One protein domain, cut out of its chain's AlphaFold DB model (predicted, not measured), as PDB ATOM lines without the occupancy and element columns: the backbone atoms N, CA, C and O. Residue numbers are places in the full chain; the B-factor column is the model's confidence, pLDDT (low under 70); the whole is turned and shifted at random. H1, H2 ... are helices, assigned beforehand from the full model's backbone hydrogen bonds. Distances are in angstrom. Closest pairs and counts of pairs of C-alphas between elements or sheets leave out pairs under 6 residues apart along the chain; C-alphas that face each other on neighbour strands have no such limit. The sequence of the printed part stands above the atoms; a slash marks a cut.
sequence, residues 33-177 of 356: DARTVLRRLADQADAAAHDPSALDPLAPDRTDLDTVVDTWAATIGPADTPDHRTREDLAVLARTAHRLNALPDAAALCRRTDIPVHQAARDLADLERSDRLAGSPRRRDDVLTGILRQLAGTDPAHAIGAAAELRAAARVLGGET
ATOM      1  N   ASP A  33     148.801 137.214 109.741       64.94
ATOM      2  CA  ASP A  33     150.096 137.884 109.875       64.94
ATOM      3  C   ASP A  33     150.277 138.487 111.272       64.94
ATOM      4  O   ASP A  33     151.276 138.226 111.937       64.94
ATOM      5  N   ALA A  34     149.271 139.187 111.799       61.94
ATOM      6  CA  ALA A  34     149.320 139.762 113.141       61.94
ATOM      7  C   ALA A  34     149.355 138.691 114.239       61.94
ATOM      8  O   ALA A  34     150.054 138.849 115.237       61.94
ATOM      9  N   ARG A  35     148.639 137.569 114.065       66.88
ATOM     10  CA  ARG A  35     148.730 136.432 115.002       66.88
ATOM     11  C   ARG A  35     150.107 135.784 114.962       66.88
ATOM     12  O   ARG A  35     150.604 135.372 116.005       66.88
ATOM     13  N   THR A  36     150.705 135.693 113.782       74.75
ATOM     14  CA  THR A  36     152.056 135.156 113.602       74.75
ATOM     15  C   THR A  36     153.090 136.075 114.245       74.75
ATOM     16  O   THR A  36     153.935 135.595 114.998       74.75
ATOM     17  N   VAL A  37     152.967 137.391 114.052       72.88
ATOM     18  CA  VAL A  37     153.817 138.395 114.704       72.88
ATOM     19  C   VAL A  37     153.644 138.352 116.222       72.88
ATOM     20  O   VAL A  37     154.639 138.232 116.926       72.88
ATOM     21  N   LEU A  38     152.412 138.364 116.741       68.19
ATOM     22  CA  LEU A  38     152.153 138.292 118.185       68.19
ATOM     23  C   LEU A  38     152.684 137.001 118.812       68.19
ATOM     24  O   LEU A  38     153.244 137.063 119.899       68.19
ATOM     25  N   ARG A  39     152.541 135.850 118.138       71.88
ATOM     26  CA  ARG A  39     153.130 134.583 118.601       71.88
ATOM     27  C   ARG A  39     154.647 134.662 118.639       71.88
ATOM     28  O   ARG A  39     155.218 134.392 119.680       71.88
ATOM     29  N   ARG A  40     155.285 135.124 117.560       76.31
ATOM     30  CA  ARG A  40     156.743 135.282 117.524       76.31
ATOM     31  C   ARG A  40     157.239 136.236 118.618       76.31
ATOM     32  O   ARG A  40     158.225 135.928 119.273       76.31
ATOM     33  N   LEU A  41     156.562 137.366 118.829       68.56
ATOM     34  CA  LEU A  41     156.917 138.334 119.873       68.56
ATOM     35  C   LEU A  41     156.710 137.767 121.287       68.56
ATOM     36  O   LEU A  41     157.511 138.057 122.170       68.56
ATOM     37  N   ALA A  42     155.656 136.974 121.501       65.44
ATOM     38  CA  ALA A  42     155.419 136.280 122.766       65.44
ATOM     39  C   ALA A  42     156.484 135.201 123.021       65.44
ATOM     40  O   ALA A  42     157.058 135.164 124.102       65.44
ATOM     41  N   ASP A  43     156.827 134.402 122.008       66.62
ATOM     42  CA  ASP A  43     157.879 133.384 122.094       66.62
ATOM     43  C   ASP A  43     159.253 134.020 122.406       66.62
ATOM     44  O   ASP A  43     160.032 133.479 123.191       66.62
ATOM     45  N   GLN A  44     159.544 135.197 121.836       63.97
ATOM     46  CA  GLN A  44     160.751 135.980 122.140       63.97
ATOM     47  C   GLN A  44     160.762 136.512 123.581       63.97
ATOM     48  O   GLN A  44     161.794 136.455 124.250       63.97
ATOM     49  N   ALA A  45     159.626 137.014 124.069       55.97
ATOM     50  CA  ALA A  45     159.506 137.524 125.431       55.97
ATOM     51  C   ALA A  45     159.608 136.400 126.481       55.97
ATOM     52  O   ALA A  45     160.307 136.558 127.484       55.97
ATOM     53  N   ASP A  46     159.001 135.238 126.223       55.03
ATOM     54  CA  ASP A  46     159.124 134.054 127.076       55.03
ATOM     55  C   ASP A  46     160.564 133.521 127.106       55.03
ATOM     56  O   ASP A  46     161.066 133.174 128.176       55.03
ATOM     57  N   ALA A  47     161.270 133.508 125.970       58.25
ATOM     58  CA  ALA A  47     162.683 133.126 125.926       58.25
ATOM     59  C   ALA A  47     163.565 134.066 126.774       58.25
ATOM     60  O   ALA A  47     164.392 133.594 127.557       58.25
ATOM     61  N   ALA A  48     163.336 135.382 126.694       54.75
ATOM     62  CA  ALA A  48     164.071 136.386 127.470       54.75
ATOM     63  C   ALA A  48     163.820 136.291 128.989       54.75
ATOM     64  O   ALA A  48     164.710 136.595 129.785       54.75
ATOM     65  N   ALA A  49     162.632 135.839 129.408       50.44
ATOM     66  CA  ALA A  49     162.311 135.623 130.819       50.44
ATOM     67  C   ALA A  49     163.070 134.433 131.444       50.44
ATOM     68  O   ALA A  49     163.287 134.418 132.658       50.44
ATOM     69  N   HIS A  50     163.478 133.448 130.636       50.56
ATOM     70  CA  HIS A  50     164.158 132.228 131.099       50.56
ATOM     71  C   HIS A  50     165.685 132.288 130.951       50.56
ATOM     72  O   HIS A  50     166.394 131.637 131.718       50.56
ATOM     73  N   ASP A  51     166.192 133.082 130.007       53.59
ATOM     74  CA  ASP A  51     167.616 133.359 129.843       53.59
ATOM     75  C   ASP A  51     167.818 134.818 129.386       53.59
ATOM     76  O   ASP A  51     167.689 135.126 128.199       53.59
ATOM     77  N   PRO A  52     168.180 135.737 130.301       50.53
ATOM     78  CA  PRO A  52     168.420 137.143 129.969       50.53
ATOM     79  C   PRO A  52     169.562 137.352 128.963       50.53
ATOM     80  O   PRO A  52     169.659 138.418 128.360       50.53
ATOM     81  N   SER A  53     170.445 136.358 128.798       49.09
ATOM     82  CA  SER A  53     171.539 136.378 127.825       49.09
ATOM     83  C   SER A  53     171.151 135.814 126.454       49.09
ATOM     84  O   SER A  53     171.892 136.009 125.493       49.09
ATOM     85  N   ALA A  54     169.969 135.191 126.341       45.97
ATOM     86  CA  ALA A  54     169.372 134.736 125.085       45.97
ATOM     87  C   ALA A  54     168.639 135.849 124.319       45.97
ATOM     88  O   ALA A  54     168.052 135.586 123.267       45.97
ATOM     89  N   LEU A  55     168.686 137.092 124.812       45.47
ATOM     90  CA  LEU A  55     168.369 138.257 123.996       45.47
ATOM     91  C   LEU A  55     169.364 138.319 122.831       45.47
ATOM     92  O   LEU A  55     170.475 138.834 122.962       45.47
ATOM     93  N   ASP A  56     168.945 137.819 121.671       42.91
ATOM     94  CA  ASP A  56     169.487 138.305 120.410       42.91
ATOM     95  C   ASP A  56     169.263 139.836 120.405       42.91
ATOM     96  O   ASP A  56     168.139 140.271 120.675       42.91
ATOM     97  N   PRO A  57     170.272 140.696 120.161       41.50
ATOM     98  CA  PRO A  57     170.132 142.154 120.269       41.50
ATOM     99  C   PRO A  57     169.177 142.760 119.234       41.50
ATOM    100  O   PRO A  57     169.007 143.979 119.175       41.50
ATOM    101  N   LEU A  58     168.568 141.925 118.398       43.00
ATOM    102  CA  LEU A  58     167.432 142.291 117.585       43.00
ATOM    103  C   LEU A  58     166.228 142.454 118.516       43.00
ATOM    104  O   LEU A  58     165.383 141.570 118.646       43.00
ATOM    105  N   ALA A  59     166.147 143.637 119.136       53.25
ATOM    106  CA  ALA A  59     164.869 144.254 119.474       53.25
ATOM    107  C   ALA A  59     163.860 143.899 118.369       53.25
ATOM    108  O   ALA A  59     164.273 143.886 117.201       53.25
ATOM    109  N   PRO A  60     162.590 143.593 118.701       53.31
ATOM    110  CA  PRO A  60     161.602 143.302 117.668       53.31
ATOM    111  C   PRO A  60     161.745 144.352 116.578       53.31
ATOM    112  O   PRO A  60     161.846 145.544 116.903       53.31
ATOM    113  N   ASP A  61     161.875 143.913 115.319       63.59
ATOM    114  CA  ASP A  61     162.107 144.863 114.239       63.59
ATOM    115  C   ASP A  61     161.007 145.917 114.357       63.59
ATOM    116  O   ASP A  61     159.852 145.592 114.644       63.59
ATOM    117  N   ARG A  62     161.354 147.196 114.233       64.44
ATOM    118  CA  ARG A  62     160.383 148.288 114.370       64.44
ATOM    119  C   ARG A  62     159.161 148.029 113.475       64.44
ATOM    120  O   ARG A  62     158.033 148.283 113.885       64.44
ATOM    121  N   THR A  63     159.408 147.390 112.331       63.94
ATOM    122  CA  THR A  63     158.442 146.832 111.378       63.94
ATOM    123  C   THR A  63     157.406 145.874 112.002       63.94
ATOM    124  O   THR A  63     156.227 145.905 111.641       63.94
ATOM    125  N   ASP A  64     157.808 145.040 112.961       81.31
ATOM    126  CA  ASP A  64     156.952 144.053 113.625       81.31
ATOM    127  C   ASP A  64     155.968 144.716 114.592       81.31
ATOM    128  O   ASP A  64     154.777 144.401 114.586       81.31
ATOM    129  N   LEU A  65     156.445 145.669 115.398       83.19
ATOM    130  CA  LEU A  65     155.576 146.432 116.295       83.19
ATOM    131  C   LEU A  65     154.674 147.397 115.521       83.19
ATOM    132  O   LEU A  65     153.511 147.545 115.890       83.19
ATOM    133  N   ASP A  66     155.156 147.989 114.428       84.75
ATOM    134  CA  ASP A  66     154.325 148.819 113.550       84.75
ATOM    135  C   ASP A  66     153.151 148.004 112.973       84.75
ATOM    136  O   ASP A  66     152.013 148.470 113.003       84.75
ATOM    137  N   THR A  67     153.384 146.743 112.585       86.06
ATOM    138  CA  THR A  67     152.324 145.820 112.129       86.06
ATOM    139  C   THR A  67     151.302 145.508 113.234       86.06
ATOM    140  O   THR A  67     150.094 145.423 112.978       86.06
ATOM    141  N   VAL A  68     151.757 145.346 114.482       85.44
ATOM    142  CA  VAL A  68     150.868 145.163 115.644       85.44
ATOM    143  C   VAL A  68     150.001 146.405 115.856       85.44
ATOM    144  O   VAL A  68     148.785 146.278 115.998       85.44
ATOM    145  N   VAL A  69     150.605 147.595 115.813       87.38
ATOM    146  CA  VAL A  69     149.905 148.880 115.951       87.38
ATOM    147  C   VAL A  69     148.870 149.064 114.843       87.38
ATOM    148  O   VAL A  69     147.730 149.412 115.143       87.38
ATOM    149  N   ASP A  70     149.225 148.775 113.589       86.25
ATOM    150  CA  ASP A  70     148.302 148.807 112.448       86.25
ATOM    151  C   ASP A  70     147.089 147.904 112.667       86.25
ATOM    152  O   ASP A  70     145.944 148.295 112.433       86.25
ATOM    153  N   THR A  71     147.332 146.700 113.178       85.81
ATOM    154  CA  THR A  71     146.266 145.737 113.448       85.81
ATOM    155  C   THR A  71     145.342 146.208 114.569       85.81
ATOM    156  O   THR A  71     144.118 146.108 114.456       85.81
ATOM    157  N   TRP A  72     145.904 146.717 115.664       89.06
ATOM    158  CA  TRP A  72     145.119 147.234 116.785       89.06
ATOM    159  C   TRP A  72     144.317 148.472 116.385       89.06
ATOM    160  O   TRP A  72     143.127 148.538 116.684       89.06
ATOM    161  N   ALA A  73     144.918 149.391 115.628       86.25
ATOM    162  CA  ALA A  73     144.233 150.557 115.084       86.25
ATOM    163  C   ALA A  73     143.045 150.158 114.191       86.25
ATOM    164  O   ALA A  73     141.963 150.723 114.322       86.25
ATOM    165  N   ALA A  74     143.209 149.138 113.341       83.44
ATOM    166  CA  ALA A  74     142.117 148.613 112.520       83.44
ATOM    167  C   ALA A  74     140.990 147.968 113.352       83.44
ATOM    168  O   ALA A  74     139.829 148.015 112.953       83.44
ATOM    169  N   THR A  75     141.324 147.387 114.510       83.62
ATOM    170  CA  THR A  75     140.375 146.692 115.398       83.62
ATOM    171  C   THR A  75     139.486 147.663 116.181       83.62
ATOM    172  O   THR A  75     138.308 147.391 116.378       83.62
ATOM    173  N   ILE A  76     140.028 148.810 116.601       79.88
ATOM    174  CA  ILE A  76     139.293 149.822 117.383       79.88
ATOM    175  C   ILE A  76     138.178 150.490 116.544       79.88
ATOM    176  O   ILE A  76     137.208 151.011 117.093       79.88
ATOM    177  N   GLY A  77     138.252 150.374 115.212       63.69
ATOM    178  CA  GLY A  77     137.209 150.780 114.272       63.69
ATOM    179  C   GLY A  77     137.285 152.257 113.842       63.69
ATOM    180  O   GLY A  77     137.952 153.064 114.481       63.69
ATOM    181  N   PRO A  78     136.601 152.637 112.743       54.25
ATOM    182  CA  PRO A  78     136.726 153.952 112.102       54.25
ATOM    183  C   PRO A  78     135.859 155.068 112.714       54.25
ATOM    184  O   PRO A  78     135.840 156.169 112.164       54.25
ATOM    185  N   ALA A  79     135.115 154.804 113.800       53.47
ATOM    186  CA  ALA A  79     134.247 155.806 114.440       53.47
ATOM    187  C   ALA A  79     135.035 157.014 114.982       53.47
ATOM    188  O   ALA A  79     134.489 158.109 115.052       53.47
ATOM    189  N   ASP A  80     136.328 156.815 115.225       47.44
ATOM    190  CA  ASP A  80     137.352 157.840 115.310       47.44
ATOM    191  C   ASP A  80     138.422 157.424 114.300       47.44
ATOM    192  O   ASP A  80     139.064 156.390 114.480       47.44
ATOM    193  N   THR A  81     138.608 158.150 113.193       47.59
ATOM    194  CA  THR A  81     139.784 157.875 112.350       47.59
ATOM    195  C   THR A  81     140.991 158.098 113.255       47.59
ATOM    196  O   THR A  81     141.091 159.216 113.764       47.59
ATOM    197  N   PRO A  82     141.846 157.088 113.523       53.59
ATOM    198  CA  PRO A  82     142.933 157.254 114.470       53.59
ATOM    199  C   PRO A  82     143.785 158.405 113.960       53.59
ATOM    200  O   PRO A  82     144.443 158.306 112.921       53.59
ATOM    201  N   ASP A  83     143.701 159.535 114.655       66.62
ATOM    202  CA  ASP A  83     144.583 160.651 114.398       66.62
ATOM    203  C   ASP A  83     146.026 160.172 114.625       66.62
ATOM    204  O   ASP A  83     146.285 159.127 115.236       66.62
ATOM    205  N   HIS A  84     147.000 160.914 114.097       69.75
ATOM    206  CA  HIS A  84     148.418 160.581 114.268       69.75
ATOM    207  C   HIS A  84     148.760 160.262 115.734       69.75
ATOM    208  O   HIS A  84     149.500 159.322 116.021       69.75
ATOM    209  N   ARG A  85     148.126 160.993 116.657       81.19
ATOM    210  CA  ARG A  85     148.275 160.836 118.101       81.19
ATOM    211  C   ARG A  85     147.807 159.464 118.596       81.19
ATOM    212  O   ARG A  85     148.525 158.821 119.349       81.19
ATOM    213  N   THR A  86     146.669 158.961 118.126       84.31
ATOM    214  CA  THR A  86     146.164 157.627 118.489       84.31
ATOM    215  C   THR A  86     147.130 156.524 118.061       84.31
ATOM    216  O   THR A  86     147.367 155.579 118.813       84.31
ATOM    217  N   ARG A  87     147.749 156.645 116.877       88.94
ATOM    218  CA  ARG A  87     148.780 155.687 116.441       88.94
ATOM    219  C   ARG A  87     150.015 155.734 117.345       88.94
ATOM    220  O   ARG A  87     150.554 154.685 117.693       88.94
ATOM    221  N   GLU A  88     150.464 156.924 117.737       91.44
ATOM    222  CA  GLU A  88     151.592 157.093 118.663       91.44
ATOM    223  C   GLU A  88     151.297 156.523 120.054       91.44
ATOM    224  O   GLU A  88     152.176 155.904 120.657       91.44
ATOM    225  N   ASP A  89     150.072 156.704 120.552       94.25
ATOM    226  CA  ASP A  89     149.603 156.161 121.829       94.25
ATOM    227  C   ASP A  89     149.573 154.622 121.789       94.25
ATOM    228  O   ASP A  89     150.137 153.961 122.664       94.25
ATOM    229  N   LEU A  90     149.042 154.033 120.711       93.19
ATOM    230  CA  LEU A  90     149.078 152.583 120.490       93.19
ATOM    231  C   LEU A  90     150.506 152.041 120.346       93.19
ATOM    232  O   LEU A  90     150.790 150.933 120.799       93.19
ATOM    233  N   ALA A  91     151.422 152.810 119.758       93.25
ATOM    234  CA  ALA A  91     152.824 152.420 119.665       93.25
ATOM    235  C   ALA A  91     153.515 152.406 121.038       93.25
ATOM    236  O   ALA A  91     154.373 151.554 121.277       93.25
ATOM    237  N   VAL A  92     153.148 153.316 121.950       95.06
ATOM    238  CA  VAL A  92     153.599 153.248 123.349       95.06
ATOM    239  C   VAL A  92     153.021 152.010 124.023       95.06
ATOM    240  O   VAL A  92     153.800 151.204 124.525       95.06
ATOM    241  N   LEU A  93     151.704 151.788 123.930       95.94
ATOM    242  CA  LEU A  93     151.051 150.587 124.462       95.94
ATOM    243  C   LEU A  93     151.733 149.298 123.974       95.94
ATOM    244  O   LEU A  93     152.021 148.422 124.783       95.94
ATOM    245  N   ALA A  94     152.037 149.184 122.678       93.69
ATOM    246  CA  ALA A  94     152.672 147.998 122.100       93.69
ATOM    247  C   ALA A  94     154.082 147.762 122.656       93.69
ATOM    248  O   ALA A  94     154.419 146.635 123.019       93.69
ATOM    249  N   ARG A  95     154.897 148.820 122.768       94.25
ATOM    250  CA  ARG A  95     156.246 148.728 123.347       94.25
ATOM    251  C   ARG A  95     156.206 148.367 124.827       94.25
ATOM    252  O   ARG A  95     156.951 147.486 125.248       94.25
ATOM    253  N   THR A  96     155.332 149.011 125.595       94.81
ATOM    254  CA  THR A  96     155.146 148.732 127.023       94.81
ATOM    255  C   THR A  96     154.668 147.299 127.229       94.81
ATOM    256  O   THR A  96     155.278 146.551 127.984       94.81
ATOM    257  N   ALA A  97     153.652 146.861 126.487       94.31
ATOM    258  CA  ALA A  97     153.150 145.497 126.564       94.31
ATOM    259  C   ALA A  97     154.204 144.459 126.151       94.31
ATOM    260  O   ALA A  97     154.319 143.428 126.802       94.31
ATOM    261  N   HIS A  98     155.010 144.718 125.119       91.50
ATOM    262  CA  HIS A  98     156.110 143.823 124.750       91.50
ATOM    263  C   HIS A  98     157.162 143.722 125.859       91.50
ATOM    264  O   HIS A  98     157.510 142.619 126.273       91.50
ATOM    265  N   ARG A  99     157.601 144.867 126.398       93.38
ATOM    266  CA  ARG A  99     158.563 144.945 127.508       93.38
ATOM    267  C   ARG A  99     158.095 144.174 128.747       93.38
ATOM    268  O   ARG A  99     158.918 143.583 129.435       93.38
ATOM    269  N   LEU A 100     156.790 144.177 129.015       93.19
ATOM    270  CA  LEU A 100     156.171 143.523 130.171       93.19
ATOM    271  C   LEU A 100     155.705 142.080 129.899       93.19
ATOM    272  O   LEU A 100     155.079 141.476 130.765       93.19
ATOM    273  N   ASN A 101     155.959 141.526 128.705       91.19
ATOM    274  CA  ASN A 101     155.392 140.248 128.251       91.19
ATOM    275  C   ASN A 101     153.846 140.177 128.378       91.19
ATOM    276  O   ASN A 101     153.258 139.164 128.747       91.19
ATOM    277  N   ALA A 102     153.178 141.291 128.076       93.12
ATOM    278  CA  ALA A 102     151.736 141.511 128.195       93.12
ATOM    279  C   ALA A 102     151.071 141.856 126.844       93.12
ATOM    280  O   ALA A 102     149.988 142.443 126.794       93.12
ATOM    281  N   LEU A 103     151.697 141.502 125.711       89.12
ATOM    282  CA  LEU A 103     151.113 141.695 124.372       89.12
ATOM    283  C   LEU A 103     149.721 141.052 124.202       89.12
ATOM    284  O   LEU A 103     148.861 141.687 123.584       89.12
ATOM    285  N   PRO A 104     149.444 139.843 124.737       88.06
ATOM    286  CA  PRO A 104     148.099 139.271 124.693       88.06
ATOM    287  C   PRO A 104     147.058 140.126 125.426       88.06
ATOM    288  O   PRO A 104     145.945 140.286 124.916       88.06
ATOM    289  N   ASP A 105     147.436 140.710 126.567       93.69
ATOM    290  CA  ASP A 105     146.572 141.577 127.371       93.69
ATOM    291  C   ASP A 105     146.268 142.881 126.620       93.69
ATOM    292  O   ASP A 105     145.105 143.249 126.447       93.69
ATOM    293  N   ALA A 106     147.285 143.534 126.049       93.75
ATOM    294  CA  ALA A 106     147.093 144.730 125.225       93.75
ATOM    295  C   ALA A 106     146.229 144.457 123.978       93.75
ATOM    296  O   ALA A 106     145.351 145.251 123.631       93.75
ATOM    297  N   ALA A 107     146.403 143.299 123.335       89.19
ATOM    298  CA  ALA A 107     145.550 142.898 122.221       89.19
ATOM    299  C   ALA A 107     144.096 142.647 122.664       89.19
ATOM    300  O   ALA A 107     143.174 142.904 121.890       89.19
ATOM    301  N   ALA A 108     143.874 142.124 123.875       90.50
ATOM    302  CA  ALA A 108     142.539 141.941 124.442       90.50
ATOM    303  C   ALA A 108     141.871 143.277 124.783       90.50
ATOM    304  O   ALA A 108     140.715 143.467 124.410       90.50
ATOM    305  N   LEU A 109     142.613 144.220 125.375       93.88
ATOM    306  CA  LEU A 109     142.182 145.608 125.550       93.88
ATOM    307  C   LEU A 109     141.710 146.214 124.218       93.88
ATOM    308  O   LEU A 109     140.614 146.763 124.155       93.88
ATOM    309  N   CYS A 110     142.473 146.040 123.133       91.50
ATOM    310  CA  CYS A 110     142.133 146.620 121.828       91.50
ATOM    311  C   CYS A 110     140.852 146.066 121.180       91.50
ATOM    312  O   CYS A 110     140.360 146.648 120.219       91.50
ATOM    313  N   ARG A 111     140.302 144.959 121.694       90.00
ATOM    314  CA  ARG A 111     139.038 144.358 121.228       90.00
ATOM    315  C   ARG A 111     137.834 144.735 122.093       90.00
ATOM    316  O   ARG A 111     136.733 144.248 121.839       90.00
ATOM    317  N   ARG A 112     138.025 145.527 123.148       91.50
ATOM    318  CA  ARG A 112     136.940 145.881 124.067       91.50
ATOM    319  C   ARG A 112     135.986 146.893 123.458       91.50
ATOM    320  O   ARG A 112     136.386 147.779 122.715       91.50
ATOM    321  N   THR A 113     134.726 146.790 123.868       91.44
ATOM    322  CA  THR A 113     133.649 147.706 123.466       91.44
ATOM    323  C   THR A 113     132.996 148.415 124.652       91.44
ATOM    324  O   THR A 113     132.169 149.298 124.462       91.44
ATOM    325  N   ASP A 114     133.315 148.010 125.881       92.00
ATOM    326  CA  ASP A 114     132.751 148.553 127.121       92.00
ATOM    327  C   ASP A 114     133.552 149.730 127.703       92.00
ATOM    328  O   ASP A 114     133.079 150.391 128.625       92.00
ATOM    329  N   ILE A 115     134.735 150.018 127.150       92.88
ATOM    330  CA  ILE A 115     135.556 151.185 127.495       92.88
ATOM    331  C   ILE A 115     136.062 151.888 126.227       92.88
ATOM    332  O   ILE A 115     136.249 151.232 125.199       92.88
ATOM    333  N   PRO A 116     136.331 153.206 126.278       91.75
ATOM    334  CA  PRO A 116     136.962 153.927 125.175       91.75
ATOM    335  C   PRO A 116     138.447 153.549 125.073       91.75
ATOM    336  O   PRO A 116     139.302 154.159 125.714       91.75
ATOM    337  N   VAL A 117     138.759 152.528 124.271       92.69
ATOM    338  CA  VAL A 117     140.116 151.964 124.135       92.69
ATOM    339  C   VAL A 117     141.152 153.017 123.742       92.69
ATOM    340  O   VAL A 117     142.239 153.029 124.313       92.69
ATOM    341  N   HIS A 118     140.824 153.924 122.813       91.75
ATOM    342  CA  HIS A 118     141.739 154.997 122.404       91.75
ATOM    343  C   HIS A 118     142.149 155.870 123.598       91.75
ATOM    344  O   HIS A 118     143.312 156.243 123.723       91.75
ATOM    345  N   GLN A 119     141.210 156.144 124.509       93.81
ATOM    346  CA  GLN A 119     141.473 156.958 125.685       93.81
ATOM    347  C   GLN A 119     142.286 156.172 126.711       93.81
ATOM    348  O   GLN A 119     143.242 156.715 127.238       93.81
ATOM    349  N   ALA A 120     141.987 154.889 126.938       95.56
ATOM    350  CA  ALA A 120     142.799 154.053 127.826       95.56
ATOM    351  C   ALA A 120     144.250 153.907 127.323       95.56
ATOM    352  O   ALA A 120     145.189 153.978 128.112       95.56
ATOM    353  N   ALA A 121     144.448 153.746 126.008       95.62
ATOM    354  CA  ALA A 121     145.778 153.712 125.402       95.62
ATOM    355  C   ALA A 121     146.512 155.052 125.561       95.62
ATOM    356  O   ALA A 121     147.697 155.061 125.887       95.62
ATOM    357  N   ARG A 122     145.805 156.174 125.377       95.44
ATOM    358  CA  ARG A 122     146.341 157.520 125.605       95.44
ATOM    359  C   ARG A 122     146.723 157.750 127.062       95.44
ATOM    360  O   ARG A 122     147.845 158.163 127.315       95.44
ATOM    361  N   ASP A 123     145.839 157.422 128.000       97.19
ATOM    362  CA  ASP A 123     146.078 157.598 129.435       97.19
ATOM    363  C   ASP A 123     147.291 156.755 129.896       97.19
ATOM    364  O   ASP A 123     148.127 157.232 130.665       97.19
ATOM    365  N   LEU A 124     147.460 155.534 129.359       97.38
ATOM    366  CA  LEU A 124     148.665 154.718 129.580       97.38
ATOM    367  C   LEU A 124     149.910 155.375 128.983       97.38
ATOM    368  O   LEU A 124     150.968 155.396 129.607       97.38
ATOM    369  N   ALA A 125     149.800 155.878 127.756       96.19
ATOM    370  CA  ALA A 125     150.923 156.479 127.066       96.19
ATOM    371  C   ALA A 125     151.385 157.771 127.756       96.19
ATOM    372  O   ALA A 125     152.587 158.004 127.857       96.19
ATOM    373  N   ASP A 126     150.457 158.575 128.273       96.06
ATOM    374  CA  ASP A 126     150.753 159.768 129.066       96.06
ATOM    375  C   ASP A 126     151.435 159.390 130.393       96.06
ATOM    376  O   ASP A 126     152.440 160.004 130.762       96.06
ATOM    377  N   LEU A 127     150.983 158.316 131.054       96.75
ATOM    378  CA  LEU A 127     151.650 157.762 132.235       96.75
ATOM    379  C   LEU A 127     153.096 157.326 131.936       96.75
ATOM    380  O   LEU A 127     154.019 157.776 132.615       96.75
ATOM    381  N   GLU A 128     153.308 156.500 130.909       95.06
ATOM    382  CA  GLU A 128     154.633 155.997 130.507       95.06
ATOM    383  C   GLU A 128     155.586 157.122 130.090       95.06
ATOM    384  O   GLU A 128     156.746 157.141 130.502       95.06
ATOM    385  N   ARG A 129     155.110 158.085 129.289       94.75
ATOM    386  CA  ARG A 129     155.930 159.207 128.801       94.75
ATOM    387  C   ARG A 129     156.314 160.183 129.907       94.75
ATOM    388  O   ARG A 129     157.312 160.880 129.753       94.75
ATOM    389  N   SER A 130     155.533 160.259 130.985       94.94
ATOM    390  CA  SER A 130     155.811 161.194 132.075       94.94
ATOM    391  C   SER A 130     157.105 160.859 132.829       94.94
ATOM    392  O   SER A 130     157.764 161.767 133.320       94.94
ATOM    393  N   ASP A 131     157.466 159.574 132.953       91.94
ATOM    394  CA  ASP A 131     158.460 159.073 133.927       91.94
ATOM    395  C   ASP A 131     158.186 159.534 135.381       91.94
ATOM    396  O   ASP A 131     159.070 159.606 136.242       91.94
ATOM    397  N   ARG A 132     156.915 159.831 135.689       96.56
ATOM    398  CA  ARG A 132     156.463 160.308 137.004       96.56
ATOM    399  C   ARG A 132     155.718 159.244 137.806       96.56
ATOM    400  O   ARG A 132     155.069 159.579 138.790       96.56
ATOM    401  N   LEU A 133     155.819 157.966 137.436       97.44
ATOM    402  CA  LEU A 133     155.318 156.868 138.264       97.44
ATOM    403  C   LEU A 133     156.322 156.558 139.390       97.44
ATOM    404  O   LEU A 133     157.514 156.345 139.156       97.44
ATOM    405  N   ALA A 134     155.844 156.560 140.629       97.50
ATOM    406  CA  ALA A 134     156.622 156.291 141.828       97.50
ATOM    407  C   ALA A 134     157.040 154.814 141.932       97.50
ATOM    408  O   ALA A 134     156.472 153.923 141.300       97.50
ATOM    409  N   GLY A 135     158.052 154.558 142.762       94.88
ATOM    410  CA  GLY A 135     158.571 153.215 143.019       94.88
ATOM    411  C   GLY A 135     159.773 152.823 142.155       94.88
ATOM    412  O   GLY A 135     160.196 153.542 141.246       94.88
ATOM    413  N   SER A 136     160.353 151.667 142.489       94.62
ATOM    414  CA  SER A 136     161.469 151.061 141.751       94.62
ATOM    415  C   SER A 136     161.034 150.614 140.346       94.62
ATOM    416  O   SER A 136     159.840 150.399 140.133       94.62
ATOM    417  N   PRO A 137     161.963 150.391 139.394       94.31
ATOM    418  CA  PRO A 137     161.611 149.905 138.055       94.31
ATOM    419  C   PRO A 137     160.717 148.658 138.082       94.31
ATOM    420  O   PRO A 137     159.689 148.619 137.421       94.31
ATOM    421  N   ARG A 138     161.034 147.691 138.950       95.19
ATOM    422  CA  ARG A 138     160.215 146.487 139.132       95.19
ATOM    423  C   ARG A 138     158.800 146.803 139.620       95.19
ATOM    424  O   ARG A 138     157.844 146.240 139.108       95.19
ATOM    425  N   ARG A 139     158.658 147.704 140.597       95.44
ATOM    426  CA  ARG A 139     157.344 148.092 141.125       95.44
ATOM    427  C   ARG A 139     156.493 148.772 140.053       95.44
ATOM    428  O   ARG A 139     155.304 148.489 139.964       95.44
ATOM    429  N   ARG A 140     157.101 149.635 139.234       95.81
ATOM    430  CA  ARG A 140     156.429 150.271 138.092       95.81
ATOM    431  C   ARG A 140     155.942 149.220 137.097       95.81
ATOM    432  O   ARG A 140     154.783 149.259 136.701       95.81
ATOM    433  N   ASP A 141     156.783 148.243 136.769       96.31
ATOM    434  CA  ASP A 141     156.422 147.137 135.875       96.31
ATOM    435  C   ASP A 141     155.270 146.295 136.436       96.31
ATOM    436  O   ASP A 141     154.348 145.947 135.695       96.31
ATOM    437  N   ASP A 142     155.270 146.036 137.747       97.00
ATOM    438  CA  ASP A 142     154.182 145.336 138.435       97.00
ATOM    439  C   ASP A 142     152.860 146.130 138.362       97.00
ATOM    440  O   ASP A 142     151.816 145.540 138.067       97.00
ATOM    441  N   VAL A 143     152.890 147.460 138.566       97.31
ATOM    442  CA  VAL A 143     151.717 148.349 138.400       97.31
ATOM    443  C   VAL A 143     151.166 148.243 136.982       97.31
ATOM    444  O   VAL A 143     149.987 147.958 136.788       97.31
ATOM    445  N   LEU A 144     152.020 148.462 135.982       97.44
ATOM    446  CA  LEU A 144     151.617 148.523 134.578       97.44
ATOM    447  C   LEU A 144     151.082 147.175 134.088       97.44
ATOM    448  O   LEU A 144     150.066 147.120 133.396       97.44
ATOM    449  N   THR A 145     151.718 146.080 134.506       97.50
ATOM    450  CA  THR A 145     151.233 144.719 134.247       97.50
ATOM    451  C   THR A 145     149.874 144.490 134.907       97.50
ATOM    452  O   THR A 145     148.980 143.908 134.292       97.50
ATOM    453  N   GLY A 146     149.690 144.961 136.145       97.25
ATOM    454  CA  GLY A 146     148.413 144.906 136.856       97.25
ATOM    455  C   GLY A 146     147.294 145.634 136.108       97.25
ATOM    456  O   GLY A 146     146.243 145.038 135.865       97.25
ATOM    457  N   ILE A 147     147.554 146.869 135.671       97.62
ATOM    458  CA  ILE A 147     146.615 147.691 134.896       97.62
ATOM    459  C   ILE A 147     146.253 146.999 133.577       97.62
ATOM    460  O   ILE A 147     145.071 146.816 133.286       97.62
ATOM    461  N   LEU A 148     147.244 146.551 132.795       97.50
ATOM    462  CA  LEU A 148     146.999 145.854 131.525       97.50
ATOM    463  C   LEU A 148     146.162 144.588 131.726       97.50
ATOM    464  O   LEU A 148     145.217 144.357 130.972       97.50
ATOM    465  N   ARG A 149     146.444 143.805 132.772       97.44
ATOM    466  CA  ARG A 149     145.678 142.599 133.099       97.44
ATOM    467  C   ARG A 149     144.234 142.912 133.484       97.44
ATOM    468  O   ARG A 149     143.326 142.200 133.062       97.44
ATOM    469  N   GLN A 150     144.003 143.949 134.288       97.19
ATOM    470  CA  GLN A 150     142.647 144.358 134.672       97.19
ATOM    471  C   GLN A 150     141.856 144.871 133.465       97.19
ATOM    472  O   GLN A 150     140.705 144.475 133.279       97.19
ATOM    473  N   LEU A 151     142.487 145.681 132.612       96.94
ATOM    474  CA  LEU A 151     141.910 146.152 131.355       96.94
ATOM    475  C   LEU A 151     141.569 144.983 130.418       96.94
ATOM    476  O   LEU A 151     140.480 144.944 129.849       96.94
ATOM    477  N   ALA A 152     142.459 144.000 130.283       94.00
ATOM    478  CA  ALA A 152     142.283 142.823 129.432       94.00
ATOM    479  C   ALA A 152     141.305 141.771 129.983       94.00
ATOM    480  O   ALA A 152     140.848 140.903 129.235       94.00
ATOM    481  N   GLY A 153     141.005 141.822 131.284       91.12
ATOM    482  CA  GLY A 153     140.216 140.819 131.991       91.12
ATOM    483  C   GLY A 153     138.801 140.644 131.435       91.12
ATOM    484  O   GLY A 153     138.216 141.543 130.841       91.12
ATOM    485  N   THR A 154     138.201 139.475 131.650       91.00
ATOM    486  CA  THR A 154     136.865 139.165 131.111       91.00
ATOM    487  C   THR A 154     135.713 139.848 131.848       91.00
ATOM    488  O   THR A 154     134.600 139.848 131.329       91.00
ATOM    489  N   ASP A 155     135.954 140.406 133.038       94.00
ATOM    490  CA  ASP A 155     134.957 141.147 133.815       94.00
ATOM    491  C   ASP A 155     134.941 142.630 133.398       94.00
ATOM    492  O   ASP A 155     135.910 143.349 133.676       94.00
ATOM    493  N   PRO A 156     133.849 143.122 132.780       94.06
ATOM    494  CA  PRO A 156     133.738 144.523 132.391       94.06
ATOM    495  C   PRO A 156     133.887 145.497 133.560       94.06
ATOM    496  O   PRO A 156     134.442 146.577 133.382       94.06
ATOM    497  N   ALA A 157     133.443 145.127 134.765       92.94
ATOM    498  CA  ALA A 157     133.517 146.019 135.917       92.94
ATOM    499  C   ALA A 157     134.971 146.322 136.313       92.94
ATOM    500  O   ALA A 157     135.287 147.465 136.648       92.94
ATOM    501  N   HIS A 158     135.861 145.329 136.230       93.81
ATOM    502  CA  HIS A 158     137.286 145.522 136.506       93.81
ATOM    503  C   HIS A 158     137.968 146.375 135.434       93.81
ATOM    504  O   HIS A 158     138.737 147.268 135.780       93.81
ATOM    505  N   ALA A 159     137.656 146.160 134.154       96.44
ATOM    506  CA  ALA A 159     138.237 146.958 133.076       96.44
ATOM    507  C   ALA A 159     137.787 148.424 133.125       96.44
ATOM    508  O   ALA A 159     138.601 149.330 132.956       96.44
ATOM    509  N   ILE A 160     136.506 148.666 133.414       96.50
ATOM    510  CA  ILE A 160     135.957 150.011 133.619       96.50
ATOM    511  C   ILE A 160     136.618 150.693 134.832       96.50
ATOM    512  O   ILE A 160     136.930 151.882 134.763       96.50
ATOM    513  N   GLY A 161     136.857 149.956 135.924       96.25
ATOM    514  CA  GLY A 161     137.586 150.449 137.099       96.25
ATOM    515  C   GLY A 161     139.035 150.832 136.785       96.25
ATOM    516  O   GLY A 161     139.431 151.965 137.034       96.25
ATOM    517  N   ALA A 162     139.789 149.944 136.136       97.50
ATOM    518  CA  ALA A 162     141.177 150.210 135.758       97.50
ATOM    519  C   ALA A 162     141.304 151.385 134.771       97.50
ATOM    520  O   ALA A 162     142.207 152.209 134.893       97.50
ATOM    521  N   ALA A 163     140.374 151.512 133.817       97.56
ATOM    522  CA  ALA A 163     140.333 152.662 132.914       97.56
ATOM    523  C   ALA A 163     140.046 153.978 133.660       97.56
ATOM    524  O   ALA A 163     140.580 155.023 133.295       97.56
ATOM    525  N   ALA A 164     139.219 153.935 134.710       97.38
ATOM    526  CA  ALA A 164     138.939 155.083 135.565       97.38
ATOM    527  C   ALA A 164     140.178 155.519 136.370       97.38
ATOM    528  O   ALA A 164     140.510 156.704 136.383       97.38
ATOM    529  N   GLU A 165     140.885 154.573 136.989       98.00
ATOM    530  CA  GLU A 165     142.139 154.821 137.719       98.00
ATOM    531  C   GLU A 165     143.217 155.414 136.807       98.00
ATOM    532  O   GLU A 165     143.821 156.438 137.129       98.00
ATOM    533  N   LEU A 166     143.401 154.827 135.622       97.69
ATOM    534  CA  LEU A 166     144.384 155.288 134.650       97.69
ATOM    535  C   LEU A 166     144.073 156.703 134.141       97.69
ATOM    536  O   LEU A 166     144.969 157.538 134.029       97.69
ATOM    537  N   ARG A 167     142.792 157.010 133.911       96.88
ATOM    538  CA  ARG A 167     142.353 158.359 133.542       96.88
ATOM    539  C   ARG A 167     142.597 159.372 134.657       96.88
ATOM    540  O   ARG A 167     143.022 160.493 134.377       96.88
ATOM    541  N   ALA A 168     142.325 159.008 135.910       97.31
ATOM    542  CA  ALA A 168     142.604 159.873 137.055       97.31
ATOM    543  C   ALA A 168     144.108 160.175 137.166       97.31
ATOM    544  O   ALA A 168     144.496 161.333 137.321       97.31
ATOM    545  N   ALA A 169     144.949 159.154 136.979       97.69
ATOM    546  CA  ALA A 169     146.401 159.288 136.932       97.69
ATOM    547  C   ALA A 169     146.858 160.253 135.824       97.69
ATOM    548  O   ALA A 169     147.578 161.214 136.095       97.69
ATOM    549  N   ALA A 170     146.395 160.038 134.588       96.44
ATOM    550  CA  ALA A 170     146.743 160.869 133.437       96.44
ATOM    551  C   ALA A 170     146.327 162.338 133.631       96.44
ATOM    552  O   ALA A 170     147.079 163.247 133.285       96.44
ATOM    553  N   ARG A 171     145.172 162.590 134.260       94.75
ATOM    554  CA  ARG A 171     144.729 163.951 134.605       94.75
ATOM    555  C   ARG A 171     145.644 164.638 135.603       94.75
ATOM    556  O   ARG A 171     145.976 165.799 135.398       94.75
ATOM    557  N   VAL A 172     146.047 163.944 136.664       96.12
ATOM    558  CA  VAL A 172     146.975 164.513 137.652       96.12
ATOM    559  C   VAL A 172     148.328 164.817 137.005       96.12
ATOM    560  O   VAL A 172     148.911 165.859 137.284       96.12
ATOM    561  N   LEU A 173     148.798 163.963 136.093       95.69
ATOM    562  CA  LEU A 173     150.049 164.176 135.358       95.69
ATOM    563  C   LEU A 173     149.992 165.340 134.364       95.69
ATOM    564  O   LEU A 173     150.986 166.047 134.210       95.69
ATOM    565  N   GLY A 174     148.862 165.511 133.676       92.31
ATOM    566  CA  GLY A 174     148.661 166.566 132.680       92.31
ATOM    567  C   GLY A 174     148.150 167.895 133.246       92.31
ATOM    568  O   GLY A 174     148.086 168.874 132.505       92.31
ATOM    569  N   GLY A 175     147.751 167.929 134.519       89.00
ATOM    570  CA  GLY A 175     147.195 169.105 135.187       89.00
ATOM    571  C   GLY A 175     148.229 169.933 135.952       89.00
ATOM    572  O   GLY A 175     149.362 169.519 136.175       89.00
ATOM    573  N   GLU A 176     147.805 171.107 136.422       90.38
ATOM    574  CA  GLU A 176     148.628 172.022 137.241       90.38
ATOM    575  C   GLU A 176     148.671 171.627 138.727       90.38
ATOM    576  O   GLU A 176     149.314 172.275 139.550       90.38
ATOM    577  N   THR A 177     147.947 170.571 139.092       92.94
ATOM    578  CA  THR A 177     147.759 170.143 140.475       92.94
ATOM    579  C   THR A 177     149.017 169.495 141.055       92.94
ATOM    580  O   THR A 177     149.327 169.724 142.219       92.94
TER     581      THR A 177
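AT A GLANCE: This is residues 33 to 177 of the 356 residues of an uncharacterized protein of Allonocardiopsis opalescens (UniProt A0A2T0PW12). A rounded pile of crossed helices has H7, its longest helix, at one end, packed on H5 and on the last part of H6, while H1 lies at the opposite end. Between them H3 and H4 lie nearest the middle, with H2 and H5 crossing H3. The 145 printed residues hold seven named helices, H1 to H7 in chain order, and no named strand; the class is all helix. The whole is compact, with a radius of gyration of the C-alphas of 15.0 A and spans of 43 by 38 by 30 A.

IN THESE COORDINATES: Find C-alpha 156 at (133.738, 144.523, 132.391); from there H7, residues 156 to 174, runs 26.6 A to C-alpha 174 at (148.661, 166.566, 132.680). Go back to H6, residues 137 to 152, 22.3 A; H5, 117 to 130, 19.9 A; H4, 103 to 109; H3, 84 to 99, 22.9 A; and H2, 62 to 76, 21.4 A. H1, residues 33 to 50, begins at (150.096, 137.884, 109.875) and is 26.1 A long.

HOW THE PARTS SIT: Look at Asp 123 and Ala 170, the closest C-alphas of H5 and H7, which touch at 5.2 A. H6 touches H7 at Leu 151 and Ala 159, 4.1 A, and H4 at Leu 109 and Ala 152, 4.8 A. H3, the hub, touches H5 at Asp 89 and Arg 122, 5.2 A; H2 at Val 69 and Ala 91, 5.9 A, a steep tilt of 63 degrees; H4 at Ala 97 and Leu 103, 4.8 A; and H1 at Ala 45 and His 98, 7.2 A. H1 and H7 are apart. In each of the seven helices every O i to N i+4 pair is within hydrogen-bond range.

THE WHOLE: C-alphas 33 and 177, the farthest apart, are 44.5 A from each other. The printed part has no cut. The link H1 to H2 is long, 11 residues. Confidence is under 70 at residues 33 to 35, 38, 41 to 63 and 77 to 84.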